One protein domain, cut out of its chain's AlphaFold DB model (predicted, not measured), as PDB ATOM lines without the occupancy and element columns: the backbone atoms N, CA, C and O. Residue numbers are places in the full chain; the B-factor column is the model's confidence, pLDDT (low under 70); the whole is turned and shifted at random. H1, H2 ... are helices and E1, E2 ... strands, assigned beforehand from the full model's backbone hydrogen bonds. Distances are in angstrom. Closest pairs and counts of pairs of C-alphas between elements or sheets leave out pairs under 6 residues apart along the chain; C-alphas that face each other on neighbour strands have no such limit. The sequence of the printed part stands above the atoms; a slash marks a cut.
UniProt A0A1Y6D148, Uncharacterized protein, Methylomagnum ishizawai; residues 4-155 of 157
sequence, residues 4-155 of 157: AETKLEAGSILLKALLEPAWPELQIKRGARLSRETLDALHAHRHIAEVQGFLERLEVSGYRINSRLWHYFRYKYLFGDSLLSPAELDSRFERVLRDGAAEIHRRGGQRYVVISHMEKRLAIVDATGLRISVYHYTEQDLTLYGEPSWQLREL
ATOM      1  N   ALA A   4      13.200 -32.386 -63.189       85.12
ATOM      2  CA  ALA A   4      13.874 -33.573 -63.708       85.12
ATOM      3  C   ALA A   4      14.756 -34.258 -62.650       85.12
ATOM      4  O   ALA A   4      14.675 -35.472 -62.475       85.12
ATOM      5  N   GLU A   5      15.546 -33.488 -61.897       86.44
ATOM      6  CA  GLU A   5      16.352 -34.018 -60.785       86.44
ATOM      7  C   GLU A   5      15.466 -34.643 -59.698       86.44
ATOM      8  O   GLU A   5      15.787 -35.703 -59.167       86.44
ATOM      9  N   THR A   6      14.313 -34.028 -59.417       87.00
ATOM     10  CA  THR A   6      13.351 -34.547 -58.432       87.00
ATOM     11  C   THR A   6      12.719 -35.861 -58.887       87.00
ATOM     12  O   THR A   6      12.587 -36.788 -58.088       87.00
ATOM     13  N   LYS A   7      12.354 -35.965 -60.169       89.38
ATOM     14  CA  LYS A   7      11.814 -37.195 -60.763       89.38
ATOM     15  C   LYS A   7      12.838 -38.330 -60.736       89.38
ATOM     16  O   LYS A   7      12.491 -39.441 -60.347       89.38
ATOM     17  N   LEU A   8      14.097 -38.048 -61.079       89.12
ATOM     18  CA  LEU A   8      15.183 -39.034 -61.028       89.12
ATOM     19  C   LEU A   8      15.450 -39.531 -59.602       89.12
ATOM     20  O   LEU A   8      15.571 -40.737 -59.388       89.12
ATOM     21  N   GLU A   9      15.498 -38.626 -58.620       90.75
ATOM     22  CA  GLU A   9      15.655 -38.989 -57.206       90.75
ATOM     23  C   GLU A   9      14.500 -39.890 -56.741       90.75
ATOM     24  O   GLU A   9      14.727 -40.969 -56.188       90.75
ATOM     25  N   ALA A  10      13.258 -39.482 -57.011       91.25
ATOM     26  CA  ALA A  10      12.071 -40.245 -56.650       91.25
ATOM     27  C   ALA A  10      12.051 -41.629 -57.323       91.25
ATOM     28  O   ALA A  10      11.823 -42.632 -56.646       91.25
ATOM     29  N   GLY A  11      12.359 -41.701 -58.622       92.81
ATOM     30  CA  GLY A  11      12.473 -42.957 -59.363       92.81
ATOM     31  C   GLY A  11      13.522 -43.892 -58.769       92.81
ATOM     32  O   GLY A  11      13.222 -45.052 -58.497       92.81
ATOM     33  N   SER A  12      14.716 -43.379 -58.455       93.75
ATOM     34  CA  SER A  12      15.779 -44.164 -57.813       93.75
ATOM     35  C   SER A  12      15.361 -44.703 -56.442       93.75
ATOM     36  O   SER A  12      15.668 -45.849 -56.111       93.75
ATOM     37  N   ILE A  13      14.673 -43.898 -55.629       94.50
ATOM     38  CA  ILE A  13      14.220 -44.292 -54.288       94.50
ATOM     39  C   ILE A  13      13.144 -45.377 -54.370       94.50
ATOM     40  O   ILE A  13      13.203 -46.370 -53.641       94.50
ATOM     41  N   LEU A  14      12.169 -45.207 -55.261       95.06
ATOM     42  CA  LEU A  14      11.073 -46.158 -55.428       95.06
ATOM     43  C   LEU A  14      11.545 -47.460 -56.084       95.06
ATOM     44  O   LEU A  14      11.132 -48.537 -55.654       95.06
ATOM     45  N   LEU A  15      12.468 -47.384 -57.048       94.56
ATOM     46  CA  LEU A  15      13.110 -48.561 -57.629       94.56
ATOM     47  C   LEU A  15      13.902 -49.334 -56.571       94.56
ATOM     48  O   LEU A  15      13.778 -50.553 -56.485       94.56
ATOM     49  N   LYS A  16      14.652 -48.638 -55.708       95.62
ATOM     50  CA  LYS A  16      15.335 -49.281 -54.581       95.62
ATOM     51  C   LYS A  16      14.345 -49.988 -53.655       95.62
ATOM     52  O   LYS A  16      14.557 -51.148 -53.338       95.62
ATOM     53  N   ALA A  17      13.237 -49.347 -53.282       95.75
ATOM     54  CA  ALA A  17      12.213 -49.974 -52.440       95.75
ATOM     55  C   ALA A  17      11.557 -51.207 -53.093       95.75
ATOM     56  O   ALA A  17      11.118 -52.130 -52.394       95.75
ATOM     57  N   LEU A  18      11.477 -51.233 -54.428       94.50
ATOM     58  CA  LEU A  18      10.996 -52.380 -55.192       94.50
ATOM     59  C   LEU A  18      12.015 -53.531 -55.185       94.50
ATOM     60  O   LEU A  18      11.627 -54.667 -54.919       94.50
ATOM     61  N   LEU A  19      13.291 -53.242 -55.454       94.19
ATOM     62  CA  LEU A  19      14.355 -54.244 -55.598       94.19
ATOM     63  C   LEU A  19      14.913 -54.747 -54.258       94.19
ATOM     64  O   LEU A  19      15.317 -55.903 -54.149       94.19
ATOM     65  N   GLU A  20      14.916 -53.897 -53.235       94.56
ATOM     66  CA  GLU A  20      15.440 -54.176 -51.902       94.56
ATOM     67  C   GLU A  20      14.288 -54.120 -50.885       94.56
ATOM     68  O   GLU A  20      13.923 -53.036 -50.419       94.56
ATOM     69  N   PRO A  21      13.685 -55.265 -50.503       90.62
ATOM     70  CA  PRO A  21      12.522 -55.323 -49.618       90.62
ATOM     71  C   PRO A  21      12.852 -55.061 -48.138       90.62
ATOM     72  O   PRO A  21      12.465 -55.811 -47.242       90.62
ATOM     73  N   ALA A  22      13.599 -53.995 -47.867       95.44
ATOM     74  CA  ALA A  22      14.080 -53.647 -46.547       95.44
ATOM     75  C   ALA A  22      13.035 -52.843 -45.759       95.44
ATOM     76  O   ALA A  22      12.486 -51.845 -46.229       95.44
ATOM     77  N   TRP A  23      12.813 -53.272 -44.519       97.12
ATOM     78  CA  TRP A  23      11.940 -52.620 -43.545       97.12
ATOM     79  C   TRP A  23      12.778 -52.169 -42.345       97.12
ATOM     80  O   TRP A  23      13.573 -52.975 -41.847       97.12
ATOM     81  N   PRO A  24      12.618 -50.929 -41.854       96.44
ATOM     82  CA  PRO A  24      13.413 -50.425 -40.744       96.44
ATOM     83  C   PRO A  24      13.071 -51.129 -39.428       96.44
ATOM     84  O   PRO A  24      11.973 -51.654 -39.225       96.44
ATOM     85  N   GLU A  25      14.004 -51.072 -38.484       96.50
ATOM     86  CA  GLU A  25      13.684 -51.309 -37.082       96.50
ATOM     87  C   GLU A  25      12.895 -50.119 -36.523       96.50
ATOM     88  O   GLU A  25      13.175 -48.956 -36.818       96.50
ATOM     89  N   LEU A  26      11.894 -50.410 -35.700       94.56
ATOM     90  CA  LEU A  26      11.032 -49.429 -35.075       94.56
ATOM     91  C   LEU A  26      11.063 -49.599 -33.557       94.56
ATOM     92  O   LEU A  26      10.860 -50.690 -33.027       94.56
ATOM     93  N   GLN A  27      11.268 -48.483 -32.857       96.75
ATOM     94  CA  GLN A  27      11.037 -48.394 -31.420       96.75
ATOM     95  C   GLN A  27       9.559 -48.090 -31.172       96.75
ATOM     96  O   GLN A  27       9.081 -46.985 -31.456       96.75
ATOM     97  N   ILE A  28       8.829 -49.051 -30.609       95.31
ATOM     98  CA  ILE A  28       7.414 -48.869 -30.294       95.31
ATOM     99  C   ILE A  28       7.287 -47.914 -29.113       95.31
ATOM    100  O   ILE A  28       7.679 -48.210 -27.983       95.31
ATOM    101  N   LYS A  29       6.690 -46.746 -29.362       93.75
ATOM    102  CA  LYS A  29       6.324 -45.799 -28.307       93.75
ATOM    103  C   LYS A  29       5.041 -46.280 -27.641       93.75
ATOM    104  O   LYS A  29       3.955 -45.974 -28.130       93.75
ATOM    105  N   ARG A  30       5.157 -47.014 -26.532       88.69
ATOM    106  CA  ARG A  30       4.018 -47.599 -25.791       88.69
ATOM    107  C   ARG A  30       2.950 -46.574 -25.395       88.69
ATOM    108  O   ARG A  30       1.776 -46.901 -25.370       88.69
ATOM    109  N   GLY A  31       3.339 -45.326 -25.130       90.56
ATOM    110  CA  GLY A  31       2.410 -44.240 -24.793       90.56
ATOM    111  C   GLY A  31       1.696 -43.592 -25.988       90.56
ATOM    112  O   GLY A  31       0.800 -42.776 -25.784       90.56
ATOM    113  N   ALA A  32       2.067 -43.913 -27.231       94.12
ATOM    114  CA  ALA A  32       1.375 -43.381 -28.400       94.12
ATOM    115  C   ALA A  32       0.023 -44.086 -28.579       94.12
ATOM    116  O   ALA A  32      -0.044 -45.311 -28.492       94.12
ATOM    117  N   ARG A  33      -1.039 -43.317 -28.870       95.19
ATOM    118  CA  ARG A  33      -2.425 -43.817 -28.984       95.19
ATOM    119  C   ARG A  33      -2.522 -45.101 -29.814       95.19
ATOM    120  O   ARG A  33      -3.003 -46.110 -29.324       95.19
ATOM    121  N   LEU A  34      -1.983 -45.064 -31.027       91.25
ATOM    122  CA  LEU A  34      -2.059 -46.169 -31.978       91.25
ATOM    123  C   LEU A  34      -1.258 -47.405 -31.544       91.25
ATOM    124  O   LEU A  34      -1.646 -48.533 -31.837       91.25
ATOM    125  N   SER A  35      -0.143 -47.199 -30.836       94.88
ATOM    126  CA  SER A  35       0.623 -48.300 -30.248       94.88
ATOM    127  C   SER A  35      -0.174 -48.982 -29.146       94.88
ATOM    128  O   SER A  35      -0.185 -50.205 -29.105       94.88
ATOM    129  N   ARG A  36      -0.863 -48.210 -28.290       97.00
ATOM    130  CA  ARG A  36      -1.741 -48.766 -27.250       97.00
ATOM    131  C   ARG A  36      -2.875 -49.572 -27.857       97.00
ATOM    132  O   ARG A  36      -2.987 -50.740 -27.542       97.00
ATOM    133  N   GLU A  37      -3.607 -48.997 -28.810       97.75
ATOM    134  CA  GLU A  37      -4.700 -49.692 -29.509       97.75
ATOM    135  C   GLU A  37      -4.229 -51.012 -30.134       97.75
ATOM    136  O   GLU A  37      -4.899 -52.034 -30.030       97.75
ATOM    137  N   THR A  38      -3.036 -51.009 -30.737       97.50
ATOM    138  CA  THR A  38      -2.448 -52.227 -31.301       97.50
ATOM    139  C   THR A  38      -2.105 -53.241 -30.207       97.50
ATOM    140  O   THR A  38      -2.437 -54.413 -30.345       97.50
ATOM    141  N   LEU A  39      -1.455 -52.819 -29.119       97.94
ATOM    142  CA  LEU A  39      -1.099 -53.710 -28.010       97.94
ATOM    143  C   LEU A  39      -2.342 -54.279 -27.313       97.94
ATOM    144  O   LEU A  39      -2.365 -55.470 -27.019       97.94
ATOM    145  N   ASP A  40      -3.385 -53.475 -27.115       98.25
ATOM    146  CA  ASP A  40      -4.655 -53.904 -26.524       98.25
ATOM    147  C   ASP A  40      -5.331 -54.970 -27.399       98.25
ATOM    148  O   ASP A  40      -5.728 -56.028 -26.903       98.25
ATOM    149  N   ALA A  41      -5.378 -54.745 -28.719       98.25
ATOM    150  CA  ALA A  41      -5.886 -55.728 -29.674       98.25
ATOM    151  C   ALA A  41      -5.076 -57.035 -29.640       98.25
ATOM    152  O   ALA A  41      -5.656 -58.122 -29.661       98.25
ATOM    153  N   LEU A  42      -3.747 -56.962 -29.529       98.38
ATOM    154  CA  LEU A  42      -2.897 -58.149 -29.409       98.38
ATOM    155  C   LEU A  42      -3.104 -58.872 -28.075       98.38
ATOM    156  O   LEU A  42      -3.206 -60.096 -28.050       98.38
ATOM    157  N   HIS A  43      -3.240 -58.152 -26.964       98.06
ATOM    158  CA  HIS A  43      -3.509 -58.767 -25.666       98.06
ATOM    159  C   HIS A  43      -4.858 -59.496 -25.625       98.06
ATOM    160  O   HIS A  43      -4.936 -60.566 -25.018       98.06
ATOM    161  N   ALA A  44      -5.887 -58.991 -26.313       98.31
ATOM    162  CA  ALA A  44      -7.160 -59.701 -26.475       98.31
ATOM    163  C   ALA A  44      -6.993 -61.050 -27.209       98.31
ATOM    164  O   ALA A  44      -7.688 -62.023 -26.913       98.31
ATOM    165  N   HIS A  45      -6.003 -61.140 -28.099       98.50
ATOM    166  CA  HIS A  45      -5.670 -62.332 -28.882       98.50
ATOM    167  C   HIS A  45      -4.488 -63.133 -28.318       98.50
ATOM    168  O   HIS A  45      -3.978 -64.025 -28.991       98.50
ATOM    169  N   ARG A  46      -4.061 -62.884 -27.070       97.81
ATOM    170  CA  ARG A  46      -2.884 -63.539 -26.456       97.81
ATOM    171  C   ARG A  46      -2.951 -65.069 -26.382       97.81
ATOM    172  O   ARG A  46      -1.945 -65.701 -26.106       97.81
ATOM    173  N   HIS A  47      -4.135 -65.652 -26.555       98.06
ATOM    174  CA  HIS A  47      -4.339 -67.098 -26.586       98.06
ATOM    175  C   HIS A  47      -3.912 -67.728 -27.925       98.06
ATOM    176  O   HIS A  47      -3.782 -68.945 -28.018       98.06
ATOM    177  N   ILE A  48      -3.693 -66.917 -28.965       98.19
ATOM    178  CA  ILE A  48      -3.172 -67.355 -30.260       98.19
ATOM    179  C   ILE A  48      -1.643 -67.406 -30.179       98.19
ATOM    180  O   ILE A  48      -0.998 -66.404 -29.871       98.19
ATOM    181  N   ALA A  49      -1.056 -68.557 -30.518       98.12
ATOM    182  CA  ALA A  49       0.377 -68.815 -30.350       98.12
ATOM    183  C   ALA A  49       1.287 -67.786 -31.052       98.12
ATOM    184  O   ALA A  49       2.277 -67.346 -30.468       98.12
ATOM    185  N   GLU A  50       0.956 -67.352 -32.277       97.81
ATOM    186  CA  GLU A  50       1.767 -66.338 -32.975       97.81
ATOM    187  C   GLU A  50       1.732 -64.970 -32.277       97.81
ATOM    188  O   GLU A  50       2.741 -64.267 -32.254       97.81
ATOM    189  N   VAL A  51       0.598 -64.607 -31.669       98.44
ATOM    190  CA  VAL A  51       0.434 -63.348 -30.933       98.44
ATOM    191  C   VAL A  51       1.189 -63.411 -29.619       98.44
ATOM    192  O   VAL A  51       1.920 -62.479 -29.294       98.44
ATOM    193  N   GLN A  52       1.063 -64.522 -28.891       98.44
ATOM    194  CA  GLN A  52       1.812 -64.746 -27.663       98.44
ATOM    195  C   GLN A  52       3.320 -64.633 -27.911       98.44
ATOM    196  O   GLN A  52       3.986 -63.815 -27.276       98.44
ATOM    197  N   GLY A  53       3.846 -65.377 -28.889       98.06
ATOM    198  CA  GLY A  53       5.273 -65.350 -29.212       98.06
ATOM    199  C   GLY A  53       5.756 -63.976 -29.692       98.06
ATOM    200  O   GLY A  53       6.908 -63.602 -29.468       98.06
ATOM    201  N   PHE A  54       4.885 -63.189 -30.328       98.00
ATOM    202  CA  PHE A  54       5.202 -61.814 -30.697       98.00
ATOM    203  C   PHE A  54       5.252 -60.868 -29.493       98.00
ATOM    204  O   PHE A  54       6.193 -60.082 -29.387       98.00
ATOM    205  N   LEU A  55       4.284 -60.954 -28.575       98.06
ATOM    206  CA  LEU A  55       4.265 -60.157 -27.346       98.06
ATOM    207  C   LEU A  55       5.482 -60.466 -26.462       98.06
ATOM    208  O   LEU A  55       6.154 -59.544 -26.009       98.06
ATOM    209  N   GLU A  56       5.825 -61.745 -26.293       97.75
ATOM    210  CA  GLU A  56       7.030 -62.168 -25.567       97.75
ATOM    211  C   GLU A  56       8.301 -61.597 -26.213       97.75
ATOM    212  O   GLU A  56       9.166 -61.049 -25.527       97.75
ATOM    213  N   ARG A  57       8.394 -61.643 -27.549       96.81
ATOM    214  CA  ARG A  57       9.519 -61.052 -28.285       96.81
ATOM    215  C   ARG A  57       9.622 -59.542 -28.079       96.81
ATOM    216  O   ARG A  57      10.739 -59.051 -27.950       96.81
ATOM    217  N   LEU A  58       8.499 -58.818 -28.067       96.56
ATOM    218  CA  LEU A  58       8.488 -57.371 -27.828       96.56
ATOM    219  C   LEU A  58       9.020 -57.018 -26.439       96.56
ATOM    220  O   LEU A  58       9.779 -56.060 -26.314       96.56
ATOM    221  N   GLU A  59       8.652 -57.784 -25.414       96.38
ATOM    222  CA  GLU A  59       9.167 -57.573 -24.057       96.38
ATOM    223  C   GLU A  59      10.679 -57.823 -23.998       96.38
ATOM    224  O   GLU A  59      11.434 -56.965 -23.538       96.38
ATOM    225  N   VAL A  60      11.144 -58.950 -24.551       97.25
ATOM    226  CA  VAL A  60      12.575 -59.306 -24.575       97.25
ATOM    227  C   VAL A  60      13.409 -58.290 -25.359       97.25
ATOM    228  O   VAL A  60      14.529 -57.975 -24.962       97.25
ATOM    229  N   SER A  61      12.881 -57.748 -26.460       96.12
ATOM    230  CA  SER A  61      13.604 -56.790 -27.302       96.12
ATOM    231  C   SER A  61      13.520 -55.340 -26.818       96.12
ATOM    232  O   SER A  61      13.980 -54.431 -27.518       96.12
ATOM    233  N   GLY A  62      12.901 -55.076 -25.661       95.75
ATOM    234  CA  GLY A  62      12.686 -53.709 -25.186       95.75
ATOM    235  C   GLY A  62      11.845 -52.883 -26.164       95.75
ATOM    236  O   GLY A  62      12.089 -51.689 -26.358       95.75
ATOM    237  N   TYR A  63      10.863 -53.522 -26.807       96.06
ATOM    238  CA  TYR A  63       9.943 -52.916 -27.768       96.06
ATOM    239  C   TYR A  63      10.614 -52.397 -29.052       96.06
ATOM    240  O   TYR A  63      10.067 -51.526 -29.740       96.06
ATOM    241  N   ARG A  64      11.787 -52.941 -29.395       97.31
ATOM    242  CA  ARG A  64      12.452 -52.738 -30.688       97.31
ATOM    243  C   ARG A  64      12.132 -53.898 -31.609       97.31
ATOM    244  O   ARG A  64      12.357 -55.055 -31.260       97.31
ATOM    245  N   ILE A  65      11.556 -53.610 -32.767       96.50
ATOM    246  CA  ILE A  65      11.078 -54.658 -33.666       96.50
ATOM    247  C   ILE A  65      11.171 -54.217 -35.117       96.50
ATOM    248  O   ILE A  65      11.047 -53.035 -35.427       96.50
ATOM    249  N   ASN A  66      11.343 -55.168 -36.027       95.75
ATOM    250  CA  ASN A  66      11.217 -54.890 -37.451       95.75
ATOM    251  C   ASN A  66       9.801 -54.369 -37.771       95.75
ATOM    252  O   ASN A  66       8.802 -54.977 -37.367       95.75
ATOM    253  N   SER A  67       9.706 -53.256 -38.502       96.31
ATOM    254  CA  SER A  67       8.426 -52.599 -38.776       96.31
ATOM    255  C   SER A  67       7.468 -53.486 -39.575       96.31
ATOM    256  O   SER A  67       6.268 -53.438 -39.311       96.31
ATOM    257  N   ARG A  68       7.959 -54.380 -40.448       97.50
ATOM    258  CA  ARG A  68       7.123 -55.366 -41.161       97.50
ATOM    259  C   ARG A  68       6.322 -56.225 -40.191       97.50
ATOM    260  O   ARG A  68       5.123 -56.408 -40.375       97.50
ATOM    261  N   LEU A  69       6.972 -56.735 -39.139       97.25
ATOM    262  CA  LEU A  69       6.303 -57.558 -38.126       97.25
ATOM    263  C   LEU A  69       5.269 -56.744 -37.354       97.25
ATOM    264  O   LEU A  69       4.143 -57.199 -37.180       97.25
ATOM    265  N   TRP A  70       5.624 -55.526 -36.943       97.62
ATOM    266  CA  TRP A  70       4.678 -54.638 -36.272       97.62
ATOM    267  C   TRP A  70       3.436 -54.361 -37.129       97.62
ATOM    268  O   TRP A  70       2.311 -54.492 -36.650       97.62
ATOM    269  N   HIS A  71       3.630 -54.019 -38.403       97.94
ATOM    270  CA  HIS A  71       2.539 -53.752 -39.336       97.94
ATOM    271  C   HIS A  71       1.692 -54.999 -39.610       97.94
ATOM    272  O   HIS A  71       0.471 -54.882 -39.634       97.94
ATOM    273  N   TYR A  72       2.295 -56.188 -39.725       98.12
ATOM    274  CA  TYR A  72       1.557 -57.449 -39.869       98.12
ATOM    275  C   TYR A  72       0.583 -57.664 -38.707       98.12
ATOM    276  O   TYR A  72      -0.620 -57.802 -38.927       98.12
ATOM    277  N   PHE A  73       1.085 -57.618 -37.470       98.12
ATOM    278  CA  PHE A  73       0.259 -57.816 -36.280       98.12
ATOM    279  C   PHE A  73      -0.794 -56.716 -36.131       98.12
ATOM    280  O   PHE A  73      -1.951 -57.003 -35.826       98.12
ATOM    281  N   ARG A  74      -0.434 -55.464 -36.421       97.38
ATOM    282  CA  ARG A  74      -1.374 -54.345 -36.400       97.38
ATOM    283  C   ARG A  74      -2.508 -54.525 -37.407       97.38
ATOM    284  O   ARG A  74      -3.667 -54.402 -37.033       97.38
ATOM    285  N   TYR A  75      -2.214 -54.816 -38.669       97.31
ATOM    286  CA  TYR A  75      -3.262 -54.964 -39.681       97.31
ATOM    287  C   TYR A  75      -4.139 -56.178 -39.430       97.31
ATOM    288  O   TYR A  75      -5.360 -56.053 -39.479       97.31
ATOM    289  N   LYS A  76      -3.538 -57.314 -39.077       97.81
ATOM    290  CA  LYS A  76      -4.282 -58.542 -38.818       97.81
ATOM    291  C   LYS A  76      -5.204 -58.423 -37.604       97.81
ATOM    292  O   LYS A  76      -6.377 -58.759 -37.699       97.81
ATOM    293  N   TYR A  77      -4.701 -57.911 -36.479       97.75
ATOM    294  CA  TYR A  77      -5.416 -57.991 -35.199       97.75
ATOM    295  C   TYR A  77      -6.154 -56.719 -34.787       97.75
ATOM    296  O   TYR A  77      -7.190 -56.821 -34.140       97.75
ATOM    297  N   LEU A  78      -5.661 -55.527 -35.148       96.75
ATOM    298  CA  LEU A  78      -6.382 -54.278 -34.869       96.75
ATOM    299  C   LEU A  78      -7.382 -53.943 -35.983       96.75
ATOM    300  O   LEU A  78      -8.466 -53.447 -35.695       96.75
ATOM    301  N   PHE A  79      -7.025 -54.202 -37.243       94.75
ATOM    302  CA  PHE A  79      -7.847 -53.819 -38.399       94.75
ATOM    303  C   PHE A  79      -8.560 -54.988 -39.090       94.75
ATOM    304  O   PHE A  79      -9.313 -54.750 -40.030       94.75
ATOM    305  N   GLY A  80      -8.349 -56.230 -38.642       95.31
ATOM    306  CA  GLY A  80      -9.021 -57.404 -39.205       95.31
ATOM    307  C   GLY A  80      -8.628 -57.731 -40.650       95.31
ATOM    308  O   GLY A  80      -9.415 -58.341 -41.369       95.31
ATOM    309  N   ASP A  81      -7.443 -57.311 -41.103       95.00
ATOM    310  CA  ASP A  81      -6.940 -57.629 -42.444       95.00
ATOM    311  C   ASP A  81      -6.650 -59.138 -42.560       95.00
ATOM    312  O   ASP A  81      -6.124 -59.760 -41.634       95.00
ATOM    313  N   SER A  82      -6.954 -59.731 -43.714       93.19
ATOM    314  CA  SER A  82      -6.820 -61.166 -43.992       93.19
ATOM    315  C   SER A  82      -5.375 -61.591 -44.290       93.19
ATOM    316  O   SER A  82      -5.108 -62.320 -45.242       93.19
ATOM    317  N   LEU A  83      -4.423 -61.123 -43.479       95.75
ATOM    318  CA  LEU A  83      -3.009 -61.459 -43.609       95.75
ATOM    319  C   LEU A  83      -2.707 -62.851 -43.039       95.75
ATOM    320  O   LEU A  83      -2.948 -63.128 -41.862       95.75
ATOM    321  N   LEU A  84      -2.095 -63.703 -43.853       96.00
ATOM    322  CA  LEU A  84      -1.643 -65.037 -43.461       96.00
ATOM    323  C   LEU A  84      -0.212 -65.032 -42.926       96.00
ATOM    324  O   LEU A  84       0.131 -65.857 -42.082       96.00
ATOM    325  N   SER A  85       0.628 -64.111 -43.403       97.06
ATOM    326  CA  SER A  85       2.017 -64.002 -42.955       97.06
ATOM    327  C   SER A  85       2.588 -62.591 -43.141       97.06
ATOM    328  O   SER A  85       2.090 -61.826 -43.972       97.06
ATOM    329  N   PRO A  86       3.686 -62.240 -42.446       96.44
ATOM    330  CA  PRO A  86       4.385 -60.977 -42.676       96.44
ATOM    331  C   PRO A  86       4.891 -60.790 -44.116       96.44
ATOM    332  O   PRO A  86       4.997 -59.653 -44.568       96.44
ATOM    333  N   ALA A  87       5.194 -61.878 -44.833       96.56
ATOM    334  CA  ALA A  87       5.697 -61.829 -46.209       96.56
ATOM    335  C   ALA A  87       4.646 -61.317 -47.209       96.56
ATOM    336  O   ALA A  87       4.997 -60.747 -48.237       96.56
ATOM    337  N   GLU A  88       3.351 -61.437 -46.899       97.19
ATOM    338  CA  GLU A  88       2.304 -60.884 -47.763       97.19
ATOM    339  C   GLU A  88       2.344 -59.355 -47.837       97.19
ATOM    340  O   GLU A  88       1.876 -58.779 -48.821       97.19
ATOM    341  N   LEU A  89       2.921 -58.681 -46.832       97.56
ATOM    342  CA  LEU A  89       3.168 -57.243 -46.914       97.56
ATOM    343  C   LEU A  89       4.175 -56.919 -48.014       97.56
ATOM    344  O   LEU A  89       3.976 -55.932 -48.711       97.56
ATOM    345  N   ASP A  90       5.195 -57.754 -48.224       96.50
ATOM    346  CA  ASP A  90       6.170 -57.551 -49.298       96.50
ATOM    347  C   ASP A  90       5.512 -57.685 -50.668       96.50
ATOM    348  O   ASP A  90       5.624 -56.779 -51.491       96.50
ATOM    349  N   SER A  91       4.719 -58.741 -50.873       96.31
ATOM    350  CA  SER A  91       3.984 -58.928 -52.128       96.31
ATOM    351  C   SER A  91       2.973 -57.808 -52.387       96.31
ATOM    352  O   SER A  91       2.810 -57.377 -53.525       96.31
ATOM    353  N   ARG A  92       2.282 -57.309 -51.351       97.00
ATOM    354  CA  ARG A  92       1.371 -56.155 -51.476       97.00
ATOM    355  C   ARG A  92       2.138 -54.887 -51.859       97.00
ATOM    356  O   ARG A  92       1.665 -54.136 -52.703       97.00
ATOM    357  N   PHE A  93       3.307 -54.665 -51.260       97.25
ATOM    358  CA  PHE A  93       4.167 -53.527 -51.574       97.25
ATOM    359  C   PHE A  93       4.638 -53.574 -53.032       97.25
ATOM    360  O   PHE A  93       4.527 -52.588 -53.753       97.25
ATOM    361  N   GLU A  94       5.107 -54.739 -53.478       96.62
ATOM    362  CA  GLU A  94       5.578 -54.957 -54.847       96.62
ATOM    363  C   GLU A  94       4.485 -54.727 -55.883       96.62
ATOM    364  O   GLU A  94       4.754 -54.105 -56.903       96.62
ATOM    365  N   ARG A  95       3.249 -55.180 -55.634       97.44
ATOM    366  CA  ARG A  95       2.140 -54.929 -56.566       97.44
ATOM    367  C   ARG A  95       1.816 -53.444 -56.695       97.44
ATOM    368  O   ARG A  95       1.656 -52.970 -57.812       97.44
ATOM    369  N   VAL A  96       1.811 -52.701 -55.583       97.62
ATOM    370  CA  VAL A  96       1.626 -51.239 -55.617       97.62
ATOM    371  C   VAL A  96       2.750 -50.562 -56.409       97.62
ATOM    372  O   VAL A  96       2.474 -49.705 -57.237       97.62
ATOM    373  N   LEU A  97       4.009 -50.969 -56.204       96.12
ATOM    374  CA  LEU A  97       5.167 -50.403 -56.912       96.12
ATOM    375  C   LEU A  97       5.368 -50.931 -58.345       96.12
ATOM    376  O   LEU A  97       6.283 -50.492 -59.037       96.12
ATOM    377  N   ARG A  98       4.557 -51.886 -58.801       95.56
ATOM    378  CA  ARG A  98       4.538 -52.354 -60.197       95.56
ATOM    379  C   ARG A  98       3.348 -51.816 -60.977       95.56
ATOM    380  O   ARG A  98       3.302 -51.975 -62.194       95.56
ATOM    381  N   ASP A  99       2.397 -51.182 -60.299       96.25
ATOM    382  CA  ASP A  99       1.307 -50.481 -60.952       96.25
ATOM    383  C   ASP A  99       1.836 -49.178 -61.564       96.25
ATOM    384  O   ASP A  99       2.014 -48.171 -60.884       96.25
ATOM    385  N   GLY A 100       2.093 -49.192 -62.874       93.69
ATOM    386  CA  GLY A 100       2.571 -48.012 -63.596       93.69
ATOM    387  C   GLY A 100       1.594 -46.829 -63.568       93.69
ATOM    388  O   GLY A 100       2.019 -45.694 -63.787       93.69
ATOM    389  N   ALA A 101       0.309 -47.065 -63.288       95.44
ATOM    390  CA  ALA A 101      -0.691 -46.014 -63.123       95.44
ATOM    391  C   ALA A 101      -0.789 -45.503 -61.676       95.44
ATOM    392  O   ALA A 101      -1.571 -44.588 -61.423       95.44
ATOM    393  N   ALA A 102      -0.011 -46.060 -60.742       96.62
ATOM    394  CA  ALA A 102      -0.028 -45.617 -59.360       96.62
ATOM    395  C   ALA A 102       0.404 -44.153 -59.233       96.62
ATOM    396  O   ALA A 102       1.353 -43.688 -59.872       96.62
ATOM    397  N   GLU A 103      -0.306 -43.446 -58.369       95.25
ATOM    398  CA  GLU A 103      -0.128 -42.033 -58.088       95.25
ATOM    399  C   GLU A 103       0.924 -41.834 -57.002       95.25
ATOM    400  O   GLU A 103       0.949 -42.556 -56.003       95.25
ATOM    401  N   ILE A 104       1.805 -40.853 -57.182       94.12
ATOM    402  CA  ILE A 104       2.889 -40.569 -56.242       94.12
ATOM    403  C   ILE A 104       2.661 -39.213 -55.601       94.12
ATOM    404  O   ILE A 104       2.644 -38.187 -56.277       94.12
ATOM    405  N   HIS A 105       2.594 -39.206 -54.275       92.25
ATOM    406  CA  HIS A 105       2.480 -38.004 -53.459       92.25
ATOM    407  C   HIS A 105       3.710 -37.864 -52.568       92.25
ATOM    408  O   HIS A 105       4.202 -38.838 -51.986       92.25
ATOM    409  N   ARG A 106       4.196 -36.631 -52.401       84.62
ATOM    410  CA  ARG A 106       5.311 -36.332 -51.497       84.62
ATOM    411  C   ARG A 106       4.784 -35.731 -50.199       84.62
ATOM    412  O   ARG A 106       4.292 -34.608 -50.173       84.62
ATOM    413  N   ARG A 107       4.932 -36.449 -49.083       73.06
ATOM    414  CA  ARG A 107       4.486 -35.971 -47.765       73.06
ATOM    415  C   ARG A 107       5.645 -35.366 -46.980       73.06
ATOM    416  O   ARG A 107       6.604 -36.064 -46.648       73.06
ATOM    417  N   GLY A 108       5.530 -34.081 -46.631       67.44
ATOM    418  CA  GLY A 108       6.484 -33.386 -45.754       67.44
ATOM    419  C   GLY A 108       7.933 -33.422 -46.256       67.44
ATOM    420  O   GLY A 108       8.855 -33.424 -45.450       67.44
ATOM    421  N   GLY A 109       8.133 -33.554 -47.573       68.00
ATOM    422  CA  GLY A 109       9.445 -33.641 -48.224       68.00
ATOM    423  C   GLY A 109      10.218 -34.955 -48.037       68.00
ATOM    424  O   GLY A 109      11.145 -35.203 -48.803       68.00
ATOM    425  N   GLN A 110       9.834 -35.809 -47.081       79.06
ATOM    426  CA  GLN A 110      10.657 -36.937 -46.615       79.06
ATOM    427  C   GLN A 110      10.127 -38.329 -46.973       79.06
ATOM    428  O   GLN A 110      10.852 -39.312 -46.822       79.06
ATOM    429  N   ARG A 111       8.860 -38.444 -47.381       90.81
ATOM    430  CA  ARG A 111       8.243 -39.734 -47.712       90.81
ATOM    431  C   ARG A 111       7.500 -39.663 -49.030       90.81
ATOM    432  O   ARG A 111       6.827 -38.668 -49.308       90.81
ATOM    433  N   TYR A 112       7.586 -40.754 -49.771       93.94
ATOM    434  CA  TYR A 112       6.792 -41.021 -50.955       93.94
ATOM    435  C   TYR A 112       5.611 -41.898 -50.559       93.94
ATOM    436  O   TYR A 112       5.776 -42.926 -49.899       93.94
ATOM    437  N   VAL A 113       4.418 -41.459 -50.932       95.56
ATOM    438  CA  VAL A 113       3.182 -42.220 -50.798       95.56
ATOM    439  C   VAL A 113       2.762 -42.621 -52.197       95.56
ATOM    440  O   VAL A 113       2.529 -41.753 -53.030       95.56
ATOM    441  N   VAL A 114       2.716 -43.922 -52.451       96.62
ATOM    442  CA  VAL A 114       2.346 -44.497 -53.743       96.62
ATOM    443  C   VAL A 114       0.964 -45.114 -53.603       96.62
ATOM    444  O   VAL A 114       0.786 -46.031 -52.800       96.62
ATOM    445  N   ILE A 115      -0.016 -44.601 -54.337       97.06
ATOM    446  CA  ILE A 115      -1.412 -45.026 -54.276       97.06
ATOM    447  C   ILE A 115      -1.736 -45.797 -55.551       97.06
ATOM    448  O   ILE A 115      -1.725 -45.244 -56.644       97.06
ATOM    449  N   SER A 116      -2.039 -47.085 -55.409       97.44
ATOM    450  CA  SER A 116      -2.547 -47.911 -56.502       97.44
ATOM    451  C   SER A 116      -4.047 -48.104 -56.323       97.44
ATOM    452  O   SER A 116      -4.507 -48.773 -55.389       97.44
ATOM    453  N   HIS A 117      -4.824 -47.533 -57.242       96.06
ATOM    454  CA  HIS A 117      -6.270 -47.742 -57.296       96.06
ATOM    455  C   HIS A 117      -6.630 -49.155 -57.765       96.06
ATOM    456  O   HIS A 117      -7.634 -49.707 -57.311       96.06
ATOM    457  N   MET A 118      -5.786 -49.770 -58.601       96.56
ATOM    458  CA  MET A 118      -5.935 -51.165 -59.025       96.56
ATOM    459  C   MET A 118      -5.850 -52.118 -57.824       96.56
ATOM    460  O   MET A 118      -6.726 -52.959 -57.633       96.56
ATOM    461  N   GLU A 119      -4.842 -51.939 -56.967       96.62
ATOM    462  CA  GLU A 119      -4.653 -52.747 -55.757       96.62
ATOM    463  C   GLU A 119      -5.515 -52.277 -54.573       96.62
ATOM    464  O   GLU A 119      -5.576 -52.955 -53.542       96.62
ATOM    465  N   LYS A 120      -6.174 -51.114 -54.700       95.88
ATOM    466  CA  LYS A 120      -6.901 -50.407 -53.630       95.88
ATOM    467  C   LYS A 120      -6.045 -50.215 -52.376       95.88
ATOM    468  O   LYS A 120      -6.502 -50.459 -51.254       95.88
ATOM    469  N   ARG A 121      -4.773 -49.858 -52.559       97.00
ATOM    470  CA  ARG A 121      -3.769 -49.787 -51.488       97.00
ATOM    471  C   ARG A 121      -2.855 -48.589 -51.658       97.00
ATOM    472  O   ARG A 121      -2.607 -48.138 -52.770       97.00
ATOM    473  N   LEU A 122      -2.321 -48.127 -50.533       96.44
ATOM    474  CA  LEU A 122      -1.232 -47.166 -50.499       96.44
ATOM    475  C   LEU A 122       0.010 -47.797 -49.868       96.44
ATOM    476  O   LEU A 122      -0.090 -48.535 -48.884       96.44
ATOM    477  N   ALA A 123       1.172 -47.491 -50.431       97.44
ATOM    478  CA  ALA A 123       2.483 -47.865 -49.929       97.44
ATOM    479  C   ALA A 123       3.263 -46.604 -49.543       97.44
ATOM    480  O   ALA A 123       3.205 -45.590 -50.233       97.44
ATOM    481  N   ILE A 124       3.989 -46.649 -48.429       96.25
ATOM    482  CA  ILE A 124       4.802 -45.532 -47.943       96.25
ATOM    483  C   ILE A 124       6.266 -45.949 -47.969       96.25
ATOM    484  O   ILE A 124       6.639 -46.923 -47.311       96.25
ATOM    485  N   VAL A 125       7.081 -45.177 -48.678       96.44
ATOM    486  CA  VAL A 125       8.536 -45.323 -48.786       96.44
ATOM    487  C   VAL A 125       9.185 -44.072 -48.198       96.44
ATOM    488  O   VAL A 125       8.699 -42.959 -48.410       96.44
ATOM    489  N   ASP A 126      10.250 -44.221 -47.415       94.31
ATOM    490  CA  ASP A 126      11.019 -43.060 -46.957       94.31
ATOM    491  C   ASP A 126      12.058 -42.593 -47.989       94.31
ATOM    492  O   ASP A 126      12.288 -43.233 -49.010       94.31
ATOM    493  N   ALA A 127      12.712 -41.463 -47.724       92.38
ATOM    494  CA  ALA A 127      13.731 -40.910 -48.613       92.38
ATOM    495  C   ALA A 127      14.966 -41.816 -48.823       92.38
ATOM    496  O   ALA A 127      15.782 -41.536 -49.692       92.38
ATOM    497  N   THR A 128      15.132 -42.893 -48.047       93.06
ATOM    498  CA  THR A 128      16.262 -43.830 -48.174       93.06
ATOM    499  C   THR A 128      15.925 -45.085 -48.985       93.06
ATOM    500  O   THR A 128      16.810 -45.911 -49.242       93.06
ATOM    501  N   GLY A 129      14.661 -45.221 -49.403       94.44
ATOM    502  CA  GLY A 129      14.135 -46.391 -50.108       94.44
ATOM    503  C   GLY A 129      13.623 -47.491 -49.181       94.44
ATOM    504  O   GLY A 129      13.328 -48.584 -49.653       94.44
ATOM    505  N   LEU A 130      13.506 -47.242 -47.872       95.88
ATOM    506  CA  LEU A 130      12.980 -48.243 -46.947       95.88
ATOM    507  C   LEU A 130      11.450 -48.282 -46.988       95.88
ATOM    508  O   LEU A 130      10.769 -47.248 -47.012       95.88
ATOM    509  N   ARG A 131      10.904 -49.498 -46.931       96.75
ATOM    510  CA  ARG A 131       9.463 -49.756 -46.853       96.75
ATOM    511  C   ARG A 131       8.962 -49.401 -45.458       96.75
ATOM    512  O   ARG A 131       9.426 -49.946 -44.458       96.75
ATOM    513  N   ILE A 132       8.002 -48.483 -45.379       95.50
ATOM    514  CA  ILE A 132       7.438 -48.030 -44.102       95.50
ATOM    515  C   ILE A 132       6.123 -48.736 -43.800       95.50
ATOM    516  O   ILE A 132       5.917 -49.174 -42.674       95.50
ATOM    517  N   SER A 133       5.211 -48.810 -44.770       95.69
ATOM    518  CA  SER A 133       3.833 -49.253 -44.538       95.69
ATOM    519  C   SER A 133       3.133 -49.578 -45.857       95.69
ATOM    520  O   SER A 133       3.370 -48.888 -46.841       95.69
ATOM    521  N   VAL A 134       2.230 -50.565 -45.869       97.50
ATOM    522  CA  VAL A 134       1.326 -50.838 -47.001       97.50
ATOM    523  C   VAL A 134      -0.034 -51.309 -46.492       97.50
ATOM    524  O   VAL A 134      -0.106 -52.255 -45.711       97.50
ATOM    525  N   TYR A 135      -1.113 -50.632 -46.886       95.88
ATOM    526  CA  TYR A 135      -2.467 -50.912 -46.390       95.88
ATOM    527  C   TYR A 135      -3.546 -50.403 -47.348       95.88
ATOM    528  O   TYR A 135      -3.250 -49.691 -48.305       95.88
ATOM    529  N   HIS A 136      -4.794 -50.807 -47.115       95.31
ATOM    530  CA  HIS A 136      -5.942 -50.257 -47.834       95.31
ATOM    531  C   HIS A 136      -6.137 -48.787 -47.476       95.31
ATOM    532  O   HIS A 136      -6.299 -48.470 -46.300       95.31
ATOM    533  N   TYR A 137      -6.127 -47.900 -48.467       93.31
ATOM    534  CA  TYR A 137      -6.418 -46.494 -48.211       93.31
ATOM    535  C   TYR A 137      -7.905 -46.290 -47.903       93.31
ATOM    536  O   TYR A 137      -8.770 -47.040 -48.357       93.31
ATOM    537  N   THR A 138      -8.190 -45.242 -47.146       91.69
ATOM    538  CA  THR A 138      -9.533 -44.713 -46.900       91.69
ATOM    539  C   THR A 138      -9.766 -43.450 -47.732       91.69
ATOM    540  O   THR A 138      -8.819 -42.861 -48.252       91.69
ATOM    541  N   GLU A 139     -11.009 -42.976 -47.826       89.81
ATOM    542  CA  GLU A 139     -11.295 -41.659 -48.424       89.81
ATOM    543  C   GLU A 139     -10.545 -40.531 -47.701       89.81
ATOM    544  O   GLU A 139     -10.073 -39.586 -48.327       89.81
ATOM    545  N   GLN A 140     -10.360 -40.658 -46.382       89.56
ATOM    546  CA  GLN A 140      -9.578 -39.703 -45.603       89.56
ATOM    547  C   GLN A 140      -8.100 -39.694 -46.015       89.56
ATOM    548  O   GLN A 140      -7.490 -38.627 -46.017       89.56
ATOM    549  N   ASP A 141      -7.523 -40.849 -46.369       89.94
ATOM    550  CA  ASP A 141      -6.150 -40.913 -46.879       89.94
ATOM    551  C   ASP A 141      -6.041 -40.181 -48.224       89.94
ATOM    552  O   ASP A 141      -5.135 -39.369 -48.392       89.94
ATOM    553  N   LEU A 142      -6.979 -40.402 -49.152       87.44
ATOM    554  CA  LEU A 142      -6.981 -39.726 -50.458       87.44
ATOM    555  C   LEU A 142      -7.078 -38.203 -50.301       87.44
ATOM    556  O   LEU A 142      -6.274 -37.461 -50.863       87.44
ATOM    557  N   THR A 143      -7.990 -37.733 -49.446       86.94
ATOM    558  CA  THR A 143      -8.134 -36.301 -49.144       86.94
ATOM    559  C   THR A 143      -6.890 -35.724 -48.462       86.94
ATOM    560  O   THR A 143      -6.534 -34.573 -48.701       86.94
ATOM    561  N   LEU A 144      -6.206 -36.502 -47.613       86.75
ATOM    562  CA  LEU A 144      -4.995 -36.060 -46.917       86.75
ATOM    563  C   LEU A 144      -3.823 -35.815 -47.876       86.75
ATOM    564  O   LEU A 144      -3.010 -34.927 -47.613       86.75
ATOM    565  N   TYR A 145      -3.695 -36.622 -48.931       82.62
ATOM    566  CA  TYR A 145      -2.556 -36.552 -49.849       82.62
ATOM    567  C   TYR A 145      -2.772 -35.603 -51.030       82.62
ATOM    568  O   TYR A 145      -1.780 -35.144 -51.598       82.62
ATOM    569  N   GLY A 146      -4.022 -35.232 -51.319       79.50
ATOM    570  CA  GLY A 146      -4.357 -34.229 -52.326       79.50
ATOM    571  C   GLY A 146      -3.906 -34.633 -53.727       79.50
ATOM    572  O   GLY A 146      -3.847 -35.817 -54.045       79.50
ATOM    573  N   GLU A 147      -3.575 -33.647 -54.558       82.00
ATOM    574  CA  GLU A 147      -3.184 -33.890 -55.949       82.00
ATOM    575  C   GLU A 147      -1.863 -34.676 -56.054       82.00
ATOM    576  O   GLU A 147      -0.901 -34.390 -55.324       82.00
ATOM    577  N   PRO A 148      -1.783 -35.662 -56.963       84.69
ATOM    578  CA  PRO A 148      -0.561 -36.414 -57.194       84.69
ATOM    579  C   PRO A 148       0.519 -35.539 -57.825       84.69
ATOM    580  O   PRO A 148       0.259 -34.648 -58.630       84.69
ATOM    581  N   SER A 149       1.772 -35.816 -57.469       85.06
ATOM    582  CA  SER A 149       2.931 -35.165 -58.080       85.06
ATOM    583  C   SER A 149       3.264 -35.788 -59.435       85.06
ATOM    584  O   SER A 149       3.533 -35.055 -60.381       85.06
ATOM    585  N   TRP A 150       3.241 -37.123 -59.523       90.00
ATOM    586  CA  TRP A 150       3.617 -37.897 -60.715       90.00
ATOM    587  C   TRP A 150       2.866 -39.226 -60.770       90.00
ATOM    588  O   TRP A 150       2.359 -39.699 -59.750       90.00
ATOM    589  N   GLN A 151       2.879 -39.873 -61.935       91.94
ATOM    590  CA  GLN A 151       2.547 -41.293 -62.061       91.94
ATOM    591  C   GLN A 151       3.809 -42.159 -62.028       91.94
ATOM    592  O   GLN A 151       4.866 -41.756 -62.510       91.94
ATOM    593  N   LEU A 152       3.705 -43.381 -61.504       89.81
ATOM    594  CA  LEU A 152       4.859 -44.264 -61.320       89.81
ATOM    595  C   LEU A 152       5.574 -44.625 -62.629       89.81
ATOM    596  O   LEU A 152       6.805 -44.655 -62.660       89.81
ATOM    597  N   ARG A 153       4.827 -44.800 -63.726       90.25
ATOM    598  CA  ARG A 153       5.384 -45.016 -65.074       90.25
ATOM    599  C   ARG A 153       6.284 -43.884 -65.576       90.25
ATOM    600  O   ARG A 153       7.059 -44.095 -66.498       90.25
ATOM    601  N   GLU A 154       6.166 -42.683 -65.011       86.38
ATOM    602  CA  GLU A 154       7.027 -41.551 -65.364       86.38
ATOM    603  C   GLU A 154       8.394 -41.628 -64.673       86.38
ATOM    604  O   GLU A 154       9.302 -40.886 -65.046       86.38
ATOM    605  N   LEU A 155       8.538 -42.483 -63.652       83.56
ATOM    606  CA  LEU A 155       9.708 -42.514 -62.769       83.56
ATOM    607  C   LEU A 155      10.501 -43.824 -62.822       83.56
ATOM    608  O   LEU A 155      11.711 -43.802 -62.608       83.56
TER     609      LEU A 155
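Overview. This is residues 4 to 155 of the 157 residues of an uncharacterized protein of Methylomagnum ishizawai (UniProt A0A1Y6D148). The model has two lobes joined end to end: one is a twisted four-stranded sheet, E3 to E6, with H1 and H5 crossing one face and the short H6 over part of the other, and the other lobe holds H2, H3, H4 and the small strand pair E1 and E2. H4 lies where the lobes meet, near edge strand E6. The printed part has 152 residues, with six named helices and six named strands in the order H1 E1 H2 H3 E2 H4 H5 E3 E4 E5 E6 H6. The larger sheet, in the order E3 E4 E5 E6, and the pair E1 E2 are antiparallel, and the class is mixed, helices and strands. The whole is compact, with a radius of gyration of the C-alphas of 16.1 A, yet elongated, spanning 51 by 27 by 26 A.

Arrangement. H1, residues 4 to 19, is on the sheet of E3, residues 103 to 107, E4, residues 111 to 116, E5, residues 121 to 126, and E6, residues 131 to 135. Its height over the sheet is 10.5 A, and it runs across the strands, at 73 degrees to E3 on the local plane. E1, residues 25 to 27, is the antiparallel neighbour of E2, residues 64 to 66, with N 26 and O 65 2.8 A apart. H2, residues 33 to 44, touches H4, residues 67 to 78, at a steep tilt of 65 degrees; the closest C-alphas, of Ala 41 and Leu 78, are 5.4 A apart. H3, residues 49 to 60, is close to H2 but not clearly touching, with the C-alphas of Leu 42 and Val 51 closest at 6.4 A. H4 only grazes the larger sheet, with its residues 67 to 75; its closest C-alphas to E6, of His 71 and Ser 133, are 7.0 A apart. H5, residues 87 to 98, is on the same face as H1, at a height of 8.4 A over the sheet. H5 touches H1 at a shallow tilt of 32 degrees, opposite ways, with the C-alphas of Leu 18 and Glu 94 closest at 6.0 A. E3 to E6 form a meander, each strand the antiparallel neighbour of the one before; within hydrogen-bond range are N 105 and O 113 at 2.8 A, N 114 and O 123 at 2.8 A, and N 124 and O 133 at 2.8 A. H6, residues 139 to 145, is on the opposite face, over E4, at a height of 9.4 A. In H1 to H6 every O i to N i+4 pair is within hydrogen-bond range.

Along the chain. H1 begins at C-alpha 4, (13.874, -33.573, -63.708), and is 22.2 A long. H2, H3, H4 and H5 measure 16.8, 16.5, 15.4 and 16.9 A; E4 and E5 measure 16.1 and 16.9 A. H6 ends at C-alpha 145, (-2.556, -36.552, -49.849).

Size, cuts and confidence. The C-alphas of Ala 4 and His 47, the two farthest apart, are 53.2 A apart. The printed part has no cut, and no link is long. Mean pLDDT of the printed part is 93.9; residues 108 to 109 are under 70.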